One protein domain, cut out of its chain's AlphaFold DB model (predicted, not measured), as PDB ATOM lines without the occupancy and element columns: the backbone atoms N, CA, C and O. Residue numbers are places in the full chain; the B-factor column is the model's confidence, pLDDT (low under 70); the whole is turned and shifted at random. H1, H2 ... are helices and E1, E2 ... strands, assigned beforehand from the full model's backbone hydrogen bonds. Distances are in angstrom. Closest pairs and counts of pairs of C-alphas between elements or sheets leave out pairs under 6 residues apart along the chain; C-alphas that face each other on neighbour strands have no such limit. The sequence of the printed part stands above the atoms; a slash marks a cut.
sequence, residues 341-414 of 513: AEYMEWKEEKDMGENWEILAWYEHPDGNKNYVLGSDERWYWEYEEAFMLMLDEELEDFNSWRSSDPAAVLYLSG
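This is residues 341 to 414 of the 513 residues of an uncharacterized protein of Neurospora crassa (strain ATCC 24698 / 74-OR23-1A / CBS 708.71 / DSM 1257 / FGSC 987) (UniProt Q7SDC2). A small, strongly twisted sheet of four antiparallel strands, E1 to E4, makes the body, with two helices, H1 and H2, following one another at one end and each only grazing the sheet. At the other end the stretch 341 to 357, with no named element, passes the edge strand E4 and leads into E1. The printed part has 74 residues, with named elements in the order E1 E2 E3 E4 H1 H2; the sheet order is E1 - E2 - E3 - E4 and the class is mixed. It is compact, with a radius of gyration of the C-alphas of 12.3 A and spans of 34 by 27 by 20 A.

E1, residues 358 to 363, is 13.5 A long and begins at C-alpha 358 (215.076, 128.677, 291.446). E2 is residues 370 to 374, 12.6 A; E3 is 379 to 383, 13.3 A; E4 is 386 to 389, 10.2 A. H1, residues 392 to 404, is 18.1 A long; H2, residues 406 to 412, is 11.0 A and ends at C-alpha 412 (211.613, 138.745, 284.283).

The strands form a meander, each the antiparallel neighbour of the one before. Across E1 and E2, N 362 and O 371 are within hydrogen-bond range at 2.8 A; across E2 and E3, N 380 and O 372 are within hydrogen-bond range at 2.8 A; across E3 and E4, N 381 and O 388 are within hydrogen-bond range at 2.8 A. Residues 347 to 348 pair antiparallel with 386 to 387 of E4. H1 grazes the sheet with residues 392 to 398; the closest C-alphas of E3 and H1, Trp 379 and Leu 395, are 7.6 A apart. H2 grazes it with 408 to 412; the closest C-alphas of E1 and H2, Ala 360 and Leu 412, are 7.2 A apart. H1, with residues 402 to 403 alone, and H2 only just touch, with 3 pairs of C-alphas within 8 A, and only at the corner by their link; the closest C-alphas, Arg 402 and Ala 408, are 5.4 A apart, at a steep tilt of 63 degrees, opposite ways. In H1 every O i to N i+4 pair is within hydrogen-bond range; in H2 0 of 3 are, beside 1 of 4 O i to N i+3 pairs.

The C-alphas of Glu 354 and Ser 404, the two farthest apart, are 35.3 A apart. The printed part has no cut and no long link. Mean pLDDT of the printed part is 87.1; residues 341 to 343 and 407 to 414 are under 70.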
ATOM      1  N   ALA A 341     226.559 138.230 310.234       63.50
ATOM      2  CA  ALA A 341     227.458 137.161 309.802       63.50
ATOM      3  C   ALA A 341     226.692 135.937 309.271       63.50
ATOM      4  O   ALA A 341     227.171 135.275 308.360       63.50
ATOM      5  N   GLU A 342     225.485 135.681 309.786       61.78
ATOM      6  CA  GLU A 342     224.603 134.609 309.302       61.78
ATOM      7  C   GLU A 342     224.067 134.877 307.882       61.78
ATOM      8  O   GLU A 342     223.781 133.946 307.134       61.78
ATOM      9  N   TYR A 343     223.970 136.150 307.482       61.25
ATOM     10  CA  TYR A 343     223.460 136.552 306.165       61.25
ATOM     11  C   TYR A 343     224.535 136.558 305.071       61.25
ATOM     12  O   TYR A 343     224.204 136.558 303.891       61.25
ATOM     13  N   MET A 344     225.811 136.527 305.463       77.12
ATOM     14  CA  MET A 344     226.970 136.494 304.561       77.12
ATOM     15  C   MET A 344     227.487 135.067 304.317       77.12
ATOM     16  O   MET A 344     228.555 134.878 303.732       77.12
ATOM     17  N   GLU A 345     226.779 134.050 304.812       87.81
ATOM     18  CA  GLU A 345     227.172 132.657 304.639       87.81
ATOM     19  C   GLU A 345     226.705 132.139 303.275       87.81
ATOM     20  O   GLU A 345     225.511 132.132 302.965       87.81
ATOM     21  N   TRP A 346     227.663 131.691 302.463       92.44
ATOM     22  CA  TRP A 346     227.385 130.970 301.227       92.44
ATOM     23  C   TRP A 346     226.737 129.626 301.549       92.44
ATOM     24  O   TRP A 346     227.293 128.833 302.311       92.44
ATOM     25  N   LYS A 347     225.582 129.358 300.945       93.75
ATOM     26  CA  LYS A 347     224.841 128.105 301.105       93.75
ATOM     27  C   LYS A 347     224.761 127.388 299.772       93.75
ATOM     28  O   LYS A 347     224.404 127.986 298.764       93.75
ATOM     29  N   GLU A 348     225.089 126.103 299.749       94.00
ATOM     30  CA  GLU A 348     224.819 125.284 298.568       94.00
ATOM     31  C   GLU A 348     223.306 125.059 298.428       94.00
ATOM     32  O   GLU A 348     222.568 125.133 299.410       94.00
ATOM     33  N   GLU A 349     222.831 124.711 297.228       89.81
ATOM     34  CA  GLU A 349     221.408 124.423 296.965       89.81
ATOM     35  C   GLU A 349     220.802 123.444 297.991       89.81
ATOM     36  O   GLU A 349     219.701 123.647 298.501       89.81
ATOM     37  N   LYS A 350     221.567 122.410 298.367       92.19
ATOM     38  CA  LYS A 350     221.166 121.386 299.347       92.19
ATOM     39  C   LYS A 350     220.893 121.953 300.750       92.19
ATOM     40  O   LYS A 350     220.149 121.341 301.516       92.19
ATOM     41  N   ASP A 351     221.501 123.090 301.081       92.81
ATOM     42  CA  ASP A 351     221.440 123.732 302.395       92.81
ATOM     43  C   ASP A 351     220.334 124.805 302.463       92.81
ATOM     44  O   ASP A 351     220.005 125.292 303.545       92.81
ATOM     45  N   MET A 352     219.708 125.137 301.327       92.38
ATOM     46  CA  MET A 352     218.623 126.127 301.223       92.38
ATOM     47  C   MET A 352     217.252 125.571 301.648       92.38
ATOM     48  O   MET A 352     216.305 126.325 301.869       92.38
ATOM     49  N   GLY A 353     217.152 124.250 301.825       92.88
ATOM     50  CA  GLY A 353     215.950 123.537 302.254       92.88
ATOM     51  C   GLY A 353     215.394 122.610 301.171       92.88
ATOM     52  O   GLY A 353     215.527 122.863 299.982       92.88
ATOM     53  N   GLU A 354     214.728 121.527 301.583       90.31
ATOM     54  CA  GLU A 354     214.300 120.426 300.693       90.31
ATOM     55  C   GLU A 354     213.310 120.819 299.575       90.31
ATOM     56  O   GLU A 354     213.079 120.024 298.670       90.31
ATOM     57  N   ASN A 355     212.723 122.019 299.633       93.56
ATOM     58  CA  ASN A 355     211.787 122.539 298.624       93.56
ATOM     59  C   ASN A 355     212.226 123.908 298.077       93.56
ATOM     60  O   ASN A 355     211.396 124.669 297.568       93.56
ATOM     61  N   TRP A 356     213.494 124.269 298.270       96.75
ATOM     62  CA  TRP A 356     214.024 125.480 297.674       96.75
ATOM     63  C   TRP A 356     214.261 125.233 296.184       96.75
ATOM     64  O   TRP A 356     214.870 124.238 295.802       96.75
ATOM     65  N   GLU A 357     213.724 126.111 295.343       95.88
ATOM     66  CA  GLU A 357     213.823 126.015 293.888       95.88
ATOM     67  C   GLU A 357     214.120 127.398 293.311       95.88
ATOM     68  O   GLU A 357     213.702 128.418 293.859       95.88
ATOM     69  N   ILE A 358     214.809 127.438 292.176       96.38
ATOM     70  CA  ILE A 358     215.076 128.677 291.446       96.38
ATOM     71  C   ILE A 358     213.844 129.039 290.611       96.38
ATOM     72  O   ILE A 358     213.485 128.324 289.675       96.38
ATOM     73  N   LEU A 359     213.210 130.170 290.920       96.38
ATOM     74  CA  LEU A 359     212.070 130.704 290.170       96.38
ATOM     75  C   LEU A 359     212.500 131.521 288.954       96.38
ATOM     76  O   LEU A 359     211.847 131.474 287.911       96.38
ATOM     77  N   ALA A 360     213.577 132.292 289.086       94.88
ATOM     78  CA  ALA A 360     214.113 133.096 288.000       94.88
ATOM     79  C   ALA A 360     215.633 133.180 288.087       94.88
ATOM     80  O   ALA A 360     216.213 133.160 289.170       94.88
ATOM     81  N   TRP A 361     216.259 133.309 286.924       94.31
ATOM     82  CA  TRP A 361     217.700 133.419 286.789       94.31
ATOM     83  C   TRP A 361     218.039 134.628 285.932       94.31
ATOM     84  O   TRP A 361     217.368 134.895 284.930       94.31
ATOM     85  N   TYR A 362     219.048 135.376 286.351       94.00
ATOM     86  CA  TYR A 362     219.412 136.634 285.738       94.00
ATOM     87  C   TYR A 362     220.933 136.797 285.705       94.00
ATOM     88  O   TYR A 362     221.576 136.946 286.737       94.00
ATOM     89  N   GLU A 363     221.512 136.824 284.511       93.62
ATOM     90  CA  GLU A 363     222.944 137.062 284.320       93.62
ATOM     91  C   GLU A 363     223.207 138.573 284.234       93.62
ATOM     92  O   GLU A 363     222.635 139.277 283.397       93.62
ATOM     93  N   HIS A 364     224.058 139.098 285.113       88.56
ATOM     94  CA  HIS A 364     224.481 140.492 285.055       88.56
ATOM     95  C   HIS A 364     225.273 140.738 283.753       88.56
ATOM     96  O   HIS A 364     226.064 139.888 283.345       88.56
ATOM     97  N   PRO A 365     225.136 141.898 283.084       83.44
ATOM     98  CA  PRO A 365     225.771 142.187 281.793       83.44
ATOM     99  C   PRO A 365     227.300 142.178 281.819       83.44
ATOM    100  O   PRO A 365     227.929 142.160 280.762       83.44
ATOM    101  N   ASP A 366     227.915 142.229 283.001       86.25
ATOM    102  CA  ASP A 366     229.362 142.063 283.135       86.25
ATOM    103  C   ASP A 366     229.814 140.598 282.988       86.25
ATOM    104  O   ASP A 366     231.015 140.359 282.860       86.25
ATOM    105  N   GLY A 367     228.874 139.645 282.988       86.81
ATOM    106  CA  GLY A 367     229.102 138.204 282.894       86.81
ATOM    107  C   GLY A 367     229.782 137.596 284.122       86.81
ATOM    108  O   GLY A 367     230.191 136.439 284.076       86.81
ATOM    109  N   ASN A 368     229.958 138.362 285.205       87.25
ATOM    110  CA  ASN A 368     230.664 137.895 286.402       87.25
ATOM    111  C   ASN A 368     229.713 137.532 287.542       87.25
ATOM    112  O   ASN A 368     230.144 136.902 288.509       87.25
ATOM    113  N   LYS A 369     228.451 137.965 287.470       89.62
ATOM    114  CA  LYS A 369     227.467 137.762 288.532       89.62
ATOM    115  C   LYS A 369     226.179 137.181 287.976       89.62
ATOM    116  O   LYS A 369     225.630 137.705 287.011       89.62
ATOM    117  N   ASN A 370     225.681 136.154 288.649       94.56
ATOM    118  CA  ASN A 370     224.369 135.580 288.395       94.56
ATOM    119  C   ASN A 370     223.468 135.873 289.592       94.56
ATOM    120  O   ASN A 370     223.818 135.567 290.729       94.56
ATOM    121  N   TYR A 371     222.320 136.482 289.336       95.31
ATOM    122  CA  TYR A 371     221.291 136.755 290.323       95.31
ATOM    123  C   TYR A 371     220.152 135.762 290.165       95.31
ATOM    124  O   TYR A 371     219.700 135.468 289.057       95.31
ATOM    125  N   VAL A 372     219.676 135.244 291.286       96.56
ATOM    126  CA  VAL A 372     218.740 134.126 291.324       96.56
ATOM    127  C   VAL A 372     217.593 134.478 292.251       96.56
ATOM    128  O   VAL A 372     217.824 134.907 293.376       96.56
ATOM    129  N   LEU A 373     216.358 134.312 291.791       97.06
ATOM    130  CA  LEU A 373     215.169 134.457 292.625       97.06
ATOM    131  C   LEU A 373     214.773 133.076 293.143       97.06
ATOM    132  O   LEU A 373     214.405 132.212 292.347       97.06
ATOM    133  N   GLY A 374     214.863 132.868 294.452       97.31
ATOM    134  CA  GLY A 374     214.466 131.622 295.105       97.31
ATOM    135  C   GLY A 374     212.949 131.480 295.252       97.31
ATOM    136  O   GLY A 374     212.194 132.447 295.125       97.31
ATOM    137  N   SER A 375     212.494 130.263 295.556       96.88
ATOM    138  CA  SER A 375     211.083 129.938 295.818       96.88
ATOM    139  C   SER A 375     210.523 130.593 297.082       96.88
ATOM    140  O   SER A 375     209.309 130.642 297.268       96.88
ATOM    141  N   ASP A 376     211.395 131.144 297.921       96.38
ATOM    142  CA  ASP A 376     211.076 131.983 299.071       96.38
ATOM    143  C   ASP A 376     210.932 133.478 298.718       96.38
ATOM    144  O   ASP A 376     210.846 134.316 299.614       96.38
ATOM    145  N   GLU A 377     210.886 133.801 297.420       95.88
ATOM    146  CA  GLU A 377     210.726 135.150 296.860       95.88
ATOM    147  C   GLU A 377     211.886 136.104 297.189       95.88
ATOM    148  O   GLU A 377     211.752 137.326 297.085       95.88
ATOM    149  N   ARG A 378     213.050 135.557 297.560       95.56
ATOM    150  CA  ARG A 378     214.258 136.332 297.853       95.56
ATOM    151  C   ARG A 378     215.286 136.221 296.747       95.56
ATOM    152  O   ARG A 378     215.380 135.213 296.048       95.56
ATOM    153  N   TRP A 379     216.067 137.283 296.603       96.19
ATOM    154  CA  TRP A 379     217.139 137.336 295.627       96.19
ATOM    155  C   TRP A 379     218.476 136.913 296.229       96.19
ATOM    156  O   TRP A 379     218.857 137.341 297.319       96.19
ATOM    157  N   TYR A 380     219.206 136.115 295.463       96.75
ATOM    158  CA  TYR A 380     220.491 135.542 295.818       96.75
ATOM    159  C   TYR A 380     221.527 135.850 294.748       96.75
ATOM    160  O   TYR A 380     221.206 135.941 293.562       96.75
ATOM    161  N   TRP A 381     222.779 135.961 295.166       95.56
ATOM    162  CA  TRP A 381     223.928 135.894 294.284       95.56
ATOM    163  C   TRP A 381     224.389 134.440 294.184       95.56
ATOM    164  O   TRP A 381     224.676 133.810 295.199       95.56
ATOM    165  N   GLU A 382     224.450 133.910 292.966       95.81
ATOM    166  CA  GLU A 382     225.038 132.608 292.665       95.81
ATOM    167  C   GLU A 382     226.510 132.756 292.254       95.81
ATOM    168  O   GLU A 382     226.861 133.530 291.353       95.81
ATOM    169  N   TYR A 383     227.371 131.966 292.891       93.19
ATOM    170  CA  TYR A 383     228.772 131.794 292.533       93.19
ATOM    171  C   TYR A 383     229.180 130.340 292.790       93.19
ATOM    172  O   TYR A 383     229.038 129.848 293.903       93.19
ATOM    173  N   GLU A 384     229.687 129.650 291.763       92.44
ATOM    174  CA  GLU A 384     230.143 128.249 291.863       92.44
ATOM    175  C   GLU A 384     229.112 127.298 292.521       92.44
ATOM    176  O   GLU A 384     229.465 126.505 293.387       92.44
ATOM    177  N   GLU A 385     227.839 127.371 292.104       92.69
ATOM    178  CA  GLU A 385     226.718 126.559 292.640       92.69
ATOM    179  C   GLU A 385     226.368 126.836 294.120       92.69
ATOM    180  O   GLU A 385     225.517 126.163 294.707       92.69
ATOM    181  N   ALA A 386     226.988 127.851 294.724       94.81
ATOM    182  CA  ALA A 386     226.624 128.375 296.030       94.81
ATOM    183  C   ALA A 386     225.819 129.669 295.886       94.81
ATOM    184  O   ALA A 386     226.027 130.462 294.967       94.81
ATOM    185  N   PHE A 387     224.919 129.892 296.835       96.00
ATOM    186  CA  PHE A 387     223.993 131.008 296.878       96.00
ATOM    187  C   PHE A 387     224.234 131.820 298.145       96.00
ATOM    188  O   PHE A 387     224.280 131.282 299.252       96.00
ATOM    189  N   MET A 388     224.358 133.129 297.989       95.88
ATOM    190  CA  MET A 388     224.425 134.081 299.091       95.88
ATOM    191  C   MET A 388     223.226 135.012 298.996       95.88
ATOM    192  O   MET A 388     222.913 135.505 297.914       95.88
ATOM    193  N   LEU A 389     222.518 135.227 300.105       95.62
ATOM    194  CA  LEU A 389     221.386 136.150 300.115       95.62
ATOM    195  C   LEU A 389     221.900 137.561 299.811       95.62
ATOM    196  O   LEU A 389     222.861 138.003 300.437       95.62
ATOM    197  N   MET A 390     221.266 138.262 298.870       94.75
ATOM    198  CA  MET A 390     221.631 139.654 298.625       94.75
ATOM    199  C   MET A 390     221.266 140.514 299.831       94.75
ATOM    200  O   MET A 390     220.160 140.422 300.367       94.75
ATOM    201  N   LEU A 391     222.205 141.365 300.234       93.75
ATOM    202  CA  LEU A 391     221.960 142.383 301.249       93.75
ATOM    203  C   LEU A 391     221.023 143.457 300.694       93.75
ATOM    204  O   LEU A 391     220.975 143.673 299.484       93.75
ATOM    205  N   ASP A 392     220.330 144.175 301.575       91.94
ATOM    206  CA  ASP A 392     219.371 145.211 301.169       91.94
ATOM    207  C   ASP A 392     220.008 146.294 300.275       91.94
ATOM    208  O   ASP A 392     219.397 146.715 299.297       91.94
ATOM    209  N   GLU A 393     221.253 146.693 300.561       92.31
ATOM    210  CA  GLU A 393     222.003 147.676 299.760       92.31
ATOM    211  C   GLU A 393     222.340 147.135 298.358       92.31
ATOM    212  O   GLU A 393     222.116 147.805 297.354       92.31
ATOM    213  N   GLU A 394     222.791 145.878 298.263       91.12
ATOM    214  CA  GLU A 394     223.064 145.236 296.968       91.12
ATOM    215  C   GLU A 394     221.780 144.989 296.170       91.12
ATOM    216  O   GLU A 394     221.773 145.075 294.940       91.12
ATOM    217  N   LEU A 395     220.677 144.694 296.860       93.12
ATOM    218  CA  LEU A 395     219.363 144.534 296.258       93.12
ATOM    219  C   LEU A 395     218.831 145.870 295.724       93.12
ATOM    220  O   LEU A 395     218.199 145.895 294.666       93.12
ATOM    221  N   GLU A 396     219.083 146.981 296.418       93.88
ATOM    222  CA  GLU A 396     218.768 148.327 295.935       93.88
ATOM    223  C   GLU A 396     219.577 148.664 294.678       93.88
ATOM    224  O   GLU A 396     218.990 149.093 293.681       93.88
ATOM    225  N   ASP A 397     220.879 148.372 294.665       90.88
ATOM    226  CA  ASP A 397     221.735 148.531 293.484       90.88
ATOM    227  C   ASP A 397     221.255 147.669 292.312       90.88
ATOM    228  O   ASP A 397     221.126 148.155 291.183       90.88
ATOM    229  N   PHE A 398     220.920 146.402 292.573       90.94
ATOM    230  CA  PHE A 398     220.358 145.494 291.578       90.94
ATOM    231  C   PHE A 398     219.035 146.025 291.012       90.94
ATOM    232  O   PHE A 398     218.841 146.032 289.795       90.94
ATOM    233  N   ASN A 399     218.130 146.517 291.862       90.12
ATOM    234  CA  ASN A 399     216.843 147.072 291.440       90.12
ATOM    235  C   ASN A 399     217.002 148.390 290.675       90.12
ATOM    236  O   ASN A 399     216.340 148.596 289.655       90.12
ATOM    237  N   SER A 400     217.896 149.268 291.128       90.31
ATOM    238  CA  SER A 400     218.251 150.518 290.457       90.31
ATOM    239  C   SER A 400     218.781 150.233 289.055       90.31
ATOM    240  O   SER A 400     218.290 150.780 288.060       90.31
ATOM    241  N   TRP A 401     219.701 149.278 288.954       86.88
ATOM    242  CA  TRP A 401     220.260 148.842 287.691       86.88
ATOM    243  C   TRP A 401     219.205 148.198 286.774       86.88
ATOM    244  O   TRP A 401     219.034 148.640 285.637       86.88
ATOM    245  N   ARG A 402     218.412 147.243 287.277       84.38
ATOM    246  CA  ARG A 402     217.319 146.582 286.538       84.38
ATOM    247  C   ARG A 402     216.252 147.564 286.053       84.38
ATOM    248  O   ARG A 402     215.684 147.364 284.985       84.38
ATOM    249  N   SER A 403     215.954 148.604 286.829       86.12
ATOM    250  CA  SER A 403     214.997 149.644 286.433       86.12
ATOM    251  C   SER A 403     215.547 150.567 285.341       86.12
ATOM    252  O   SER A 403     214.782 151.113 284.545       86.12
ATOM    253  N   SER A 404     216.873 150.710 285.286       85.12
ATOM    254  CA  SER A 404     217.576 151.540 284.311       85.12
ATOM    255  C   SER A 404     217.837 150.810 282.990       85.12
ATOM    256  O   SER A 404     217.956 151.468 281.954       85.12
ATOM    257  N   ASP A 405     217.908 149.474 283.003       78.12
ATOM    258  CA  ASP A 405     218.069 148.657 281.800       78.12
ATOM    259  C   ASP A 405     216.715 148.116 281.289       78.12
ATOM    260  O   ASP A 405     216.170 147.150 281.833       78.12
ATOM    261  N   PRO A 406     216.158 148.676 280.198       71.62
ATOM    262  CA  PRO A 406     214.900 148.197 279.636       71.62
ATOM    263  C   PRO A 406     214.966 146.740 279.151       71.62
ATOM    264  O   PRO A 406     213.920 146.096 279.055       71.62
ATOM    265  N   ALA A 407     216.154 146.192 278.865       69.44
ATOM    266  CA  ALA A 407     216.305 144.782 278.516       69.44
ATOM    267  C   ALA A 407     216.099 143.870 279.736       69.44
ATOM    268  O   ALA A 407     215.459 142.826 279.618       69.44
ATOM    269  N   ALA A 408     216.557 144.282 280.923       62.91
ATOM    270  CA  ALA A 408     216.421 143.517 282.163       62.91
ATOM    271  C   ALA A 408     214.960 143.354 282.615       62.91
ATOM    272  O   ALA A 408     214.598 142.369 283.264       62.91
ATOM    273  N   VAL A 409     214.098 144.306 282.253       60.38
ATOM    274  CA  VAL A 409     212.663 144.256 282.558       60.38
ATOM    275  C   VAL A 409     211.967 143.124 281.793       60.38
ATOM    276  O   VAL A 409     211.136 142.434 282.385       60.38
ATOM    277  N   LEU A 410     212.353 142.877 280.535       57.41
ATOM    278  CA  LEU A 410     211.714 141.891 279.650       57.41
ATOM    279  C   LEU A 410     212.000 140.432 280.043       57.41
ATOM    280  O   LEU A 410     211.126 139.581 279.905       57.41
ATOM    281  N   TYR A 411     213.194 140.140 280.570       59.91
ATOM    282  CA  TYR A 411     213.577 138.775 280.966       59.91
ATOM    283  C   TYR A 411     212.787 138.242 282.170       59.91
ATOM    284  O   TYR A 411     212.600 137.036 282.302       59.91
ATOM    285  N   LEU A 412     212.289 139.128 283.037       57.00
ATOM    286  CA  LEU A 412     211.613 138.745 284.283       57.00
ATOM    287  C   LEU A 412     210.088 138.727 284.180       57.00
ATOM    288  O   LEU A 412     209.435 138.121 285.023       57.00
ATOM    289  N   SER A 413     209.500 139.326 283.143       55.09
ATOM    290  CA  SER A 413     208.055 139.233 282.890       55.09
ATOM    291  C   SER A 413     207.587 137.835 282.463       55.09
ATOM    292  O   SER A 413     206.408 137.658 282.174       55.09
ATOM    293  N   GLY A 414     208.475 136.835 282.409       45.38
ATOM    294  CA  GLY A 414     208.099 135.463 282.069       45.38
ATOM    295  C   GLY A 414     207.617 135.297 280.626       45.38
ATOM    296  O   GLY A 414     207.196 134.203 280.251       45.38
TER     297      GLY A 414